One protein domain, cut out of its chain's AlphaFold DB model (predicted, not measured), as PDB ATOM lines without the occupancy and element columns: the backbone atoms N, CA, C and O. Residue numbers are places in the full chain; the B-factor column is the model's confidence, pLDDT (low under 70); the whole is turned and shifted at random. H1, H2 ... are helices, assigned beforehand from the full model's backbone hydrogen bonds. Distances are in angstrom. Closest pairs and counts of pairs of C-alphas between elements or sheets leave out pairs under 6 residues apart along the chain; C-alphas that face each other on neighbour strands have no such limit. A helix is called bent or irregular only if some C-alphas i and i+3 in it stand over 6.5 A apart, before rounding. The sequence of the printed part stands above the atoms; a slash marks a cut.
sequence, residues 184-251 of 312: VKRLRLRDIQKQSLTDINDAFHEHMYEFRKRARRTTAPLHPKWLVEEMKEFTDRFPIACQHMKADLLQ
ATOM      1  N   VAL A 184       4.873 -52.001   0.800       85.81
ATOM      2  CA  VAL A 184       3.551 -52.108   1.468       85.81
ATOM      3  C   VAL A 184       3.384 -51.035   2.554       85.81
ATOM      4  O   VAL A 184       2.436 -50.257   2.524       85.81
ATOM      5  N   LYS A 185       4.389 -50.876   3.434       87.31
ATOM      6  CA  LYS A 185       4.390 -49.883   4.529       87.31
ATOM      7  C   LYS A 185       4.216 -48.428   4.066       87.31
ATOM      8  O   LYS A 185       3.769 -47.589   4.839       87.31
ATOM      9  N   ARG A 186       4.583 -48.112   2.819       88.19
ATOM     10  CA  ARG A 186       4.527 -46.759   2.235       88.19
ATOM     11  C   ARG A 186       3.376 -46.577   1.247       88.19
ATOM     12  O   ARG A 186       3.208 -45.470   0.740       88.19
ATOM     13  N   LEU A 187       2.606 -47.627   0.950       89.06
ATOM     14  CA  LEU A 187       1.520 -47.567  -0.029       89.06
ATOM     15  C   LEU A 187       0.466 -46.536   0.393       89.06
ATOM     16  O   LEU A 187       0.193 -45.608  -0.359       89.06
ATOM     17  N   ARG A 188      -0.013 -46.624   1.641       85.38
ATOM     18  CA  ARG A 188      -1.022 -45.707   2.189       85.38
ATOM     19  C   ARG A 188      -0.573 -44.245   2.166       85.38
ATOM     20  O   ARG A 188      -1.350 -43.375   1.798       85.38
ATOM     21  N   LEU A 189       0.684 -43.973   2.527       86.00
ATOM     22  CA  LEU A 189       1.225 -42.612   2.500       86.00
ATOM     23  C   LEU A 189       1.263 -42.057   1.071       86.00
ATOM     24  O   LEU A 189       0.867 -40.916   0.851       86.00
ATOM     25  N   ARG A 190       1.692 -42.867   0.094       86.06
ATOM     26  CA  ARG A 190       1.684 -42.459  -1.317       86.06
ATOM     27  C   ARG A 190       0.275 -42.237  -1.849       86.06
ATOM     28  O   ARG A 190       0.084 -41.302  -2.617       86.06
ATOM     29  N   ASP A 191      -0.691 -43.061  -1.454       87.25
ATOM     30  CA  ASP A 191      -2.086 -42.884  -1.866       87.25
ATOM     31  C   ASP A 191      -2.653 -41.564  -1.323       87.25
ATOM     32  O   ASP A 191      -3.267 -40.815  -2.078       87.25
ATOM     33  N   ILE A 192      -2.349 -41.214  -0.067       86.19
ATOM     34  CA  ILE A 192      -2.715 -39.914   0.522       86.19
ATOM     35  C   ILE A 192      -2.047 -38.759  -0.235       86.19
ATOM     36  O   ILE A 192      -2.716 -37.792  -0.590       86.19
ATOM     37  N   GLN A 193      -0.746 -38.857  -0.527       88.00
ATOM     38  CA  GLN A 193      -0.023 -37.828  -1.287       88.00
ATOM     39  C   GLN A 193      -0.592 -37.656  -2.696       88.00
ATOM     40  O   GLN A 193      -0.790 -36.536  -3.159       88.00
ATOM     41  N   LYS A 194      -0.880 -38.767  -3.376       89.19
ATOM     42  CA  LYS A 194      -1.477 -38.760  -4.710       89.19
ATOM     43  C   LYS A 194      -2.861 -38.117  -4.686       89.19
ATOM     44  O   LYS A 194      -3.150 -37.312  -5.568       89.19
ATOM     45  N   GLN A 195      -3.689 -38.460  -3.701       89.75
ATOM     46  CA  GLN A 195      -5.016 -37.871  -3.552       89.75
ATOM     47  C   GLN A 195      -4.906 -36.367  -3.298       89.75
ATOM     48  O   GLN A 195      -5.480 -35.591  -4.048       89.75
ATOM     49  N   SER A 196      -4.058 -35.955  -2.352       87.25
ATOM     50  CA  SER A 196      -3.825 -34.541  -2.044       87.25
ATOM     51  C   SER A 196      -3.361 -33.740  -3.266       87.25
ATOM     52  O   SER A 196      -3.887 -32.660  -3.522       87.25
ATOM     53  N   LEU A 197      -2.428 -34.272  -4.064       88.12
ATOM     54  CA  LEU A 197      -1.996 -33.634  -5.314       88.12
ATOM     55  C   LEU A 197      -3.129 -33.525  -6.341       88.12
ATOM     56  O   LEU A 197      -3.194 -32.536  -7.069       88.12
ATOM     57  N   THR A 198      -3.996 -34.535  -6.408       90.94
ATOM     58  CA  THR A 198      -5.155 -34.544  -7.312       90.94
ATOM     59  C   THR A 198      -6.148 -33.464  -6.892       90.94
ATOM     60  O   THR A 198      -6.472 -32.602  -7.703       90.94
ATOM     61  N   ASP A 199      -6.510 -33.422  -5.608       87.12
ATOM     62  CA  ASP A 199      -7.445 -32.440  -5.051       87.12
ATOM     63  C   ASP A 199      -6.947 -30.996  -5.256       87.12
ATOM     64  O   ASP A 199      -7.713 -30.112  -5.638       87.12
ATOM     65  N   ILE A 200      -5.644 -30.749  -5.055       86.00
ATOM     66  CA  ILE A 200      -5.023 -29.432  -5.285       86.00
ATOM     67  C   ILE A 200      -5.093 -29.041  -6.763       86.00
ATOM     68  O   ILE A 200      -5.393 -27.890  -7.088       86.00
ATOM     69  N   ASN A 201      -4.791 -29.978  -7.664       89.75
ATOM     70  CA  ASN A 201      -4.791 -29.704  -9.096       89.75
ATOM     71  C   ASN A 201      -6.209 -29.417  -9.610       89.75
ATOM     72  O   ASN A 201      -6.407 -28.473 -10.378       89.75
ATOM     73  N   ASP A 202      -7.198 -30.174  -9.140       89.56
ATOM     74  CA  ASP A 202      -8.604 -29.964  -9.483       89.56
ATOM     75  C   ASP A 202      -9.101 -28.613  -8.943       89.56
ATOM     76  O   ASP A 202      -9.677 -27.824  -9.694       89.56
ATOM     77  N   ALA A 203      -8.770 -28.270  -7.692       86.88
ATOM     78  CA  ALA A 203      -9.091 -26.965  -7.110       86.88
ATOM     79  C   ALA A 203      -8.460 -25.796  -7.889       86.88
ATOM     80  O   ALA A 203      -9.108 -24.768  -8.106       86.88
ATOM     81  N   PHE A 204      -7.214 -25.945  -8.349       88.62
ATOM     82  CA  PHE A 204      -6.561 -24.949  -9.202       88.62
ATOM     83  C   PHE A 204      -7.294 -24.779 -10.536       88.62
ATOM     84  O   PHE A 204      -7.545 -23.652 -10.972       88.62
ATOM     85  N   HIS A 205      -7.652 -25.883 -11.193       90.44
ATOM     86  CA  HIS A 205      -8.348 -25.835 -12.474       90.44
ATOM     87  C   HIS A 205      -9.746 -25.220 -12.358       90.44
ATOM     88  O   HIS A 205     -10.081 -24.368 -13.187       90.44
ATOM     89  N   GLU A 206     -10.509 -25.564 -11.320       91.81
ATOM     90  CA  GLU A 206     -11.806 -24.945 -11.020       91.81
ATOM     91  C   GLU A 206     -11.669 -23.442 -10.751       91.81
ATOM     92  O   GLU A 206     -12.390 -22.622 -11.326       91.81
ATOM     93  N   HIS A 207     -10.669 -23.045  -9.960       88.31
ATOM     94  CA  HIS A 207     -10.403 -21.635  -9.693       88.31
ATOM     95  C   HIS A 207     -10.068 -20.857 -10.976       88.31
ATOM     96  O   HIS A 207     -10.634 -19.794 -11.243       88.31
ATOM     97  N   MET A 208      -9.188 -21.402 -11.820       85.31
ATOM     98  CA  MET A 208      -8.826 -20.786 -13.100       85.31
ATOM     99  C   MET A 208      -9.997 -20.754 -14.089       85.31
ATOM    100  O   MET A 208     -10.081 -19.840 -14.918       85.31
ATOM    101  N   TYR A 209     -10.897 -21.735 -14.025       90.88
ATOM    102  CA  TYR A 209     -12.115 -21.765 -14.823       90.88
ATOM    103  C   TYR A 209     -13.082 -20.644 -14.412       90.88
ATOM    104  O   TYR A 209     -13.484 -19.844 -15.266       90.88
ATOM    105  N   GLU A 210     -13.385 -20.514 -13.120       88.75
ATOM    106  CA  GLU A 210     -14.251 -19.445 -12.609       88.75
ATOM    107  C   GLU A 210     -13.635 -18.053 -12.814       88.75
ATOM    108  O   GLU A 210     -14.342 -17.117 -13.205       88.75
ATOM    109  N   PHE A 211     -12.312 -17.920 -12.685       86.81
ATOM    110  CA  PHE A 211     -11.600 -16.690 -13.039       86.81
ATOM    111  C   PHE A 211     -11.845 -16.295 -14.502       86.81
ATOM    112  O   PHE A 211     -12.277 -15.177 -14.786       86.81
ATOM    113  N   ARG A 212     -11.644 -17.220 -15.454       87.00
ATOM    114  CA  ARG A 212     -11.890 -16.956 -16.886       87.00
ATOM    115  C   ARG A 212     -13.348 -16.594 -17.155       87.00
ATOM    116  O   ARG A 212     -13.624 -15.739 -17.995       87.00
ATOM    117  N   LYS A 213     -14.283 -17.238 -16.463       91.25
ATOM    118  CA  LYS A 213     -15.718 -16.961 -16.574       91.25
ATOM    119  C   LYS A 213     -16.056 -15.552 -16.078       91.25
ATOM    120  O   LYS A 213     -16.808 -14.852 -16.752       91.25
ATOM    121  N   ARG A 214     -15.473 -15.110 -14.958       87.69
ATOM    122  CA  ARG A 214     -15.615 -13.737 -14.440       87.69
ATOM    123  C   ARG A 214     -14.997 -12.717 -15.394       87.69
ATOM    124  O   ARG A 214     -15.668 -11.759 -15.765       87.69
ATOM    125  N   ALA A 215     -13.786 -12.991 -15.868       83.19
ATOM    126  CA  ALA A 215     -13.051 -12.158 -16.815       83.19
ATOM    127  C   ALA A 215     -13.806 -11.933 -18.142       83.19
ATOM    128  O   ALA A 215     -13.692 -10.875 -18.747       83.19
ATOM    129  N   ARG A 216     -14.608 -12.910 -18.589       86.81
ATOM    130  CA  ARG A 216     -15.485 -12.769 -19.768       86.81
ATOM    131  C   ARG A 216     -16.722 -11.908 -19.516       86.81
ATOM    132  O   ARG A 216     -17.272 -11.364 -20.464       86.81
ATOM    133  N   ARG A 217     -17.202 -11.836 -18.270       89.31
ATOM    134  CA  ARG A 217     -18.372 -11.022 -17.895       89.31
ATOM    135  C   ARG A 217     -17.999  -9.555 -17.714       89.31
ATOM    136  O   ARG A 217     -18.834  -8.684 -17.925       89.31
ATOM    137  N   THR A 218     -16.759  -9.282 -17.323       85.06
ATOM    138  CA  THR A 218     -16.227  -7.924 -17.240       85.06
ATOM    139  C   THR A 218     -15.889  -7.420 -18.640       85.06
ATOM    140  O   THR A 218     -14.990  -7.942 -19.288       85.06
ATOM    141  N   THR A 219     -16.590  -6.387 -19.103       80.88
ATOM    142  CA  THR A 219     -16.293  -5.689 -20.367       80.88
ATOM    143  C   THR A 219     -15.039  -4.813 -20.289       80.88
ATOM    144  O   THR A 219     -14.531  -4.369 -21.315       80.88
ATOM    145  N   ALA A 220     -14.522  -4.569 -19.082       80.62
ATOM    146  CA  ALA A 220     -13.312  -3.791 -18.866       80.62
ATOM    147  C   ALA A 220     -12.053  -4.563 -19.313       80.62
ATOM    148  O   ALA A 220     -11.948  -5.768 -19.063       80.62
ATOM    149  N   PRO A 221     -11.067  -3.887 -19.933       79.00
ATOM    150  CA  PRO A 221      -9.804  -4.509 -20.301       79.00
ATOM    151  C   PRO A 221      -9.095  -5.047 -19.053       79.00
ATOM    152  O   PRO A 221      -8.826  -4.318 -18.098       79.00
ATOM    153  N   LEU A 222      -8.799  -6.346 -19.069       78.25
ATOM    154  CA  LEU A 222      -8.135  -7.049 -17.974       78.25
ATOM    155  C   LEU A 222      -6.726  -6.492 -17.779       78.25
ATOM    156  O   LEU A 222      -5.810  -6.786 -18.548       78.25
ATOM    157  N   HIS A 223      -6.543  -5.685 -16.737       79.06
ATOM    158  CA  HIS A 223      -5.231  -5.161 -16.392       79.06
ATOM    159  C   HIS A 223      -4.367  -6.288 -15.783       79.06
ATOM    160  O   HIS A 223      -4.825  -6.961 -14.858       79.06
ATOM    161  N   PRO A 224      -3.100  -6.481 -16.206       80.38
ATOM    162  CA  PRO A 224      -2.227  -7.560 -15.718       80.38
ATOM    163  C   PRO A 224      -2.077  -7.637 -14.190       80.38
ATOM    164  O   PRO A 224      -1.876  -8.716 -13.641       80.38
ATOM    165  N   LYS A 225      -2.216  -6.499 -13.492       86.00
ATOM    166  CA  LYS A 225      -2.197  -6.430 -12.017       86.00
ATOM    167  C   LYS A 225      -3.295  -7.276 -11.366       86.00
ATOM    168  O   LYS A 225      -3.050  -7.849 -10.314       86.00
ATOM    169  N   TRP A 226      -4.457  -7.401 -12.006       83.94
ATOM    170  CA  TRP A 226      -5.582  -8.144 -11.445       83.94
ATOM    171  C   TRP A 226      -5.321  -9.652 -11.411       83.94
ATOM    172  O   TRP A 226      -5.610 -10.310 -10.420       83.94
ATOM    173  N   LEU A 227      -4.673 -10.196 -12.449       82.44
ATOM    174  CA  LEU A 227      -4.266 -11.604 -12.464       82.44
ATOM    175  C   LEU A 227      -3.260 -11.910 -11.347       82.44
ATOM    176  O   LEU A 227      -3.336 -12.962 -10.724       82.44
ATOM    177  N   VAL A 228      -2.323 -10.992 -11.091       85.75
ATOM    178  CA  VAL A 228      -1.332 -11.147 -10.017       85.75
ATOM    179  C   VAL A 228      -2.006 -11.145  -8.644       85.75
ATOM    180  O   VAL A 228      -1.643 -11.949  -7.789       85.75
ATOM    181  N   GLU A 229      -2.998 -10.279  -8.442       89.75
ATOM    182  CA  GLU A 229      -3.758 -10.198  -7.194       89.75
ATOM    183  C   GLU A 229      -4.630 -11.441  -6.967       89.75
ATOM    184  O   GLU A 229      -4.583 -12.025  -5.888       89.75
ATOM    185  N   GLU A 230      -5.309 -11.940  -8.002       86.12
ATOM    186  CA  GLU A 230      -6.100 -13.173  -7.899       86.12
ATOM    187  C   GLU A 230      -5.206 -14.420  -7.711       86.12
ATOM    188  O   GLU A 230      -5.540 -15.334  -6.960       86.12
ATOM    189  N   MET A 231      -4.024 -14.465  -8.344       83.81
ATOM    190  CA  MET A 231      -3.038 -15.529  -8.094       83.81
ATOM    191  C   MET A 231      -2.504 -15.490  -6.659       83.81
ATOM    192  O   MET A 231      -2.242 -16.541  -6.064       83.81
ATOM    193  N   LYS A 232      -2.341 -14.289  -6.098       88.44
ATOM    194  CA  LYS A 232      -1.969 -14.113  -4.695       88.44
ATOM    195  C   LYS A 232      -3.087 -14.617  -3.783       88.44
ATOM    196  O   LYS A 232      -2.807 -15.422  -2.904       88.44
ATOM    197  N   GLU A 233      -4.338 -14.256  -4.059       89.56
ATOM    198  CA  GLU A 233      -5.492 -14.730  -3.290       89.56
ATOM    199  C   GLU A 233      -5.631 -16.261  -3.334       89.56
ATOM    200  O   GLU A 233      -5.852 -16.895  -2.301       89.56
ATOM    201  N   PHE A 234      -5.421 -16.882  -4.499       85.44
ATOM    202  CA  PHE A 234      -5.374 -18.342  -4.611       85.44
ATOM    203  C   PHE A 234      -4.275 -18.945  -3.723       85.44
ATOM    204  O   PHE A 234      -4.515 -19.904  -2.990       85.44
ATOM    205  N   THR A 235      -3.075 -18.361  -3.755       82.88
ATOM    206  CA  THR A 235      -1.933 -18.811  -2.941       82.88
ATOM    207  C   THR A 235      -2.229 -18.691  -1.442       82.88
ATOM    208  O   THR A 235      -1.856 -19.575  -0.670       82.88
ATOM    209  N   ASP A 236      -2.931 -17.631  -1.038       87.56
ATOM    210  CA  ASP A 236      -3.305 -17.375   0.354       87.56
ATOM    211  C   ASP A 236      -4.424 -18.321   0.837       87.56
ATOM    212  O   ASP A 236      -4.418 -18.731   1.998       87.56
ATOM    213  N   ARG A 237      -5.348 -18.739  -0.047       85.00
ATOM    214  CA  ARG A 237      -6.396 -19.735   0.269       85.00
ATOM    215  C   ARG A 237      -5.867 -21.162   0.406       85.00
ATOM    216  O   ARG A 237      -6.457 -21.952   1.141       85.00
ATOM    217  N   PHE A 238      -4.770 -21.502  -0.272       79.62
ATOM    218  CA  PHE A 238      -4.177 -22.846  -0.246       79.62
ATOM    219  C   PHE A 238      -2.745 -22.842   0.316       79.62
ATOM    220  O   PHE A 238      -1.806 -23.289  -0.355       79.62
ATOM    221  N   PRO A 239      -2.544 -22.403   1.574       74.88
ATOM    222  CA  PRO A 239      -1.209 -22.192   2.125       74.88
ATOM    223  C   PRO A 239      -0.394 -23.491   2.185       74.88
ATOM    224  O   PRO A 239       0.796 -23.473   1.890       74.88
ATOM    225  N   ILE A 240      -1.027 -24.629   2.487       70.62
ATOM    226  CA  ILE A 240      -0.359 -25.938   2.613       70.62
ATOM    227  C   ILE A 240       0.110 -26.464   1.246       70.62
ATOM    228  O   ILE A 240       1.232 -26.952   1.115       70.62
ATOM    229  N   ALA A 241      -0.708 -26.307   0.200       63.12
ATOM    230  CA  ALA A 241      -0.347 -26.704  -1.161       63.12
ATOM    231  C   ALA A 241       0.849 -25.893  -1.685       63.12
ATOM    232  O   ALA A 241       1.761 -26.424  -2.322       63.12
ATOM    233  N   CYS A 242       0.869 -24.598  -1.371       63.34
ATOM    234  CA  CYS A 242       1.927 -23.691  -1.792       63.34
ATOM    235  C   CYS A 242       3.186 -23.769  -0.915       63.34
ATOM    236  O   CYS A 242       4.264 -23.410  -1.387       63.34
ATOM    237  N   GLN A 243       3.093 -24.261   0.325       67.00
ATOM    238  CA  GLN A 243       4.252 -24.502   1.194       67.00
ATOM    239  C   GLN A 243       5.182 -25.577   0.625       67.00
ATOM    240  O   GLN A 243       6.393 -25.371   0.624       67.00
ATOM    241  N   HIS A 244       4.642 -26.661   0.057       57.66
ATOM    242  CA  HIS A 244       5.460 -27.677  -0.616       57.66
ATOM    243  C   HIS A 244       6.177 -27.121  -1.861       57.66
ATOM    244  O   HIS A 244       7.343 -27.424  -2.078       57.66
ATOM    245  N   MET A 245       5.533 -26.224  -2.619       53.53
ATOM    246  CA  MET A 245       6.165 -25.558  -3.771       53.53
ATOM    247  C   MET A 245       7.204 -24.499  -3.368       53.53
ATOM    248  O   MET A 245       8.186 -24.296  -4.078       53.53
ATOM    249  N   LYS A 246       7.002 -23.808  -2.238       55.28
ATOM    250  CA  LYS A 246       7.968 -22.837  -1.698       55.28
ATOM    251  C   LYS A 246       9.183 -23.519  -1.069       55.28
ATOM    252  O   LYS A 246      10.276 -22.974  -1.178       55.28
ATOM    253  N   ALA A 247       9.004 -24.684  -0.444       53.34
ATOM    254  CA  ALA A 247      10.097 -25.451   0.144       53.34
ATOM    255  C   ALA A 247      11.111 -25.894  -0.924       53.34
ATOM    256  O   ALA A 247      12.298 -25.648  -0.745       53.34
ATOM    257  N   ASP A 248      10.656 -26.397  -2.075       46.91
ATOM    258  CA  ASP A 248      11.543 -26.833  -3.169       46.91
ATOM    259  C   ASP A 248      12.301 -25.676  -3.858       46.91
ATOM    260  O   ASP A 248      13.337 -25.894  -4.481       46.91
ATOM    261  N   LEU A 249      11.814 -24.435  -3.742       47.81
ATOM    262  CA  LEU A 249      12.470 -23.234  -4.286       47.81
ATOM    263  C   LEU A 249      13.408 -22.535  -3.287       47.81
ATOM    264  O   LEU A 249      14.193 -21.682  -3.697       47.81
ATOM    265  N   LEU A 250      13.325 -22.869  -1.995       43.34
ATOM    266  CA  LEU A 250      14.141 -22.272  -0.926       43.34
ATOM    267  C   LEU A 250      15.064 -23.280  -0.213       43.34
ATOM    268  O   LEU A 250      15.853 -22.875   0.638       43.34
ATOM    269  N   GLN A 251      15.035 -24.565  -0.578       45.34
ATOM    270  CA  GLN A 251      15.864 -25.626   0.017       45.34
ATOM    271  C   GLN A 251      17.299 -25.749  -0.537       45.34
ATOM    272  O   GLN A 251      17.888 -26.822  -0.467       45.34
TER     273      GLN A 251
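This is residues 184 to 251 of the 312 residues of an uncharacterized protein of Rhizophagus irregularis (UniProt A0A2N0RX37). One long helix, H1, makes the long axis of the model; after H1 a short loop folds back, and a shorter helix, H2, runs back beside the second half of H1 at a slant. From the end of H2 a third helix, H3, turns off nearly crosswise and sticks out away from H1 with residues 244 to 250, and the contacts between the three are few. The printed part has 68 residues with three named helices, in the order H1, H2, H3, and no named strand; the class is all helix. The whole is only just loose, close to extended, with a radius of gyration of the C-alphas of 15.9 A, and the C-alphas span 55 by 26 by 14 A.

H1, residues 184 to 217, and H2, residues 224 to 237, are close but not clearly touching; their closest C-alphas, those of His 207 and Phe 234, are 7.9 A apart. They run opposite ways at a shallow tilt of 34.8 degrees, only just short of steep. H1 and H3, residues 239 to 250, are close but not clearly touching, with the C-alphas of Ile 200 and Ala 241 closest at 6.8 A. Their lines are about perpendicular, at 76 degrees. H2 and H3 are also close but not clearly touching, with the C-alphas of Thr 235 and Cys 242 closest at 6.3 A. Their lines are only just about perpendicular, at 72 degrees. In H2 every O i to N i+4 pair is within hydrogen-bond range; in H1 28 of 30 are, and in H3 5 of 8.

H1 begins at C-alpha 184, at (3.551, -52.108, 1.468), and ends at C-alpha 217, at (-18.372, -11.022, -17.895), 50.4 A from first to last C-alpha. It is irregular: C-alphas 185 and 188 are 7.2 A apart. H2, from Pro 224 to Arg 237, is 20.5 A long between its first and last C-alphas. H3, from Pro 239 to Leu 250, measures 15.7 A in the same way and ends at C-alpha 250, at (14.141, -22.272, -0.926).

The two C-alphas farthest apart are those of Val 184 and Ala 220, at 55.1 A. Residues 184 to 195 of H1 stand free, and so do residues 216 to 226, of which 224 to 226 belong to H2, and residues 244 to 251, of which 244 to 250 belong to H3. Without these stretches the body of 37 residues spans 28 by 18 by 10 A. The printed part has no cut. The link from H1 to H2 is short, with 6 residues, and that from H2 to H3 is tight, with 1 residue. The mean pLDDT of the printed part is 80.8; residues 241 to 251 are under 70, and the mean of H3 is 58.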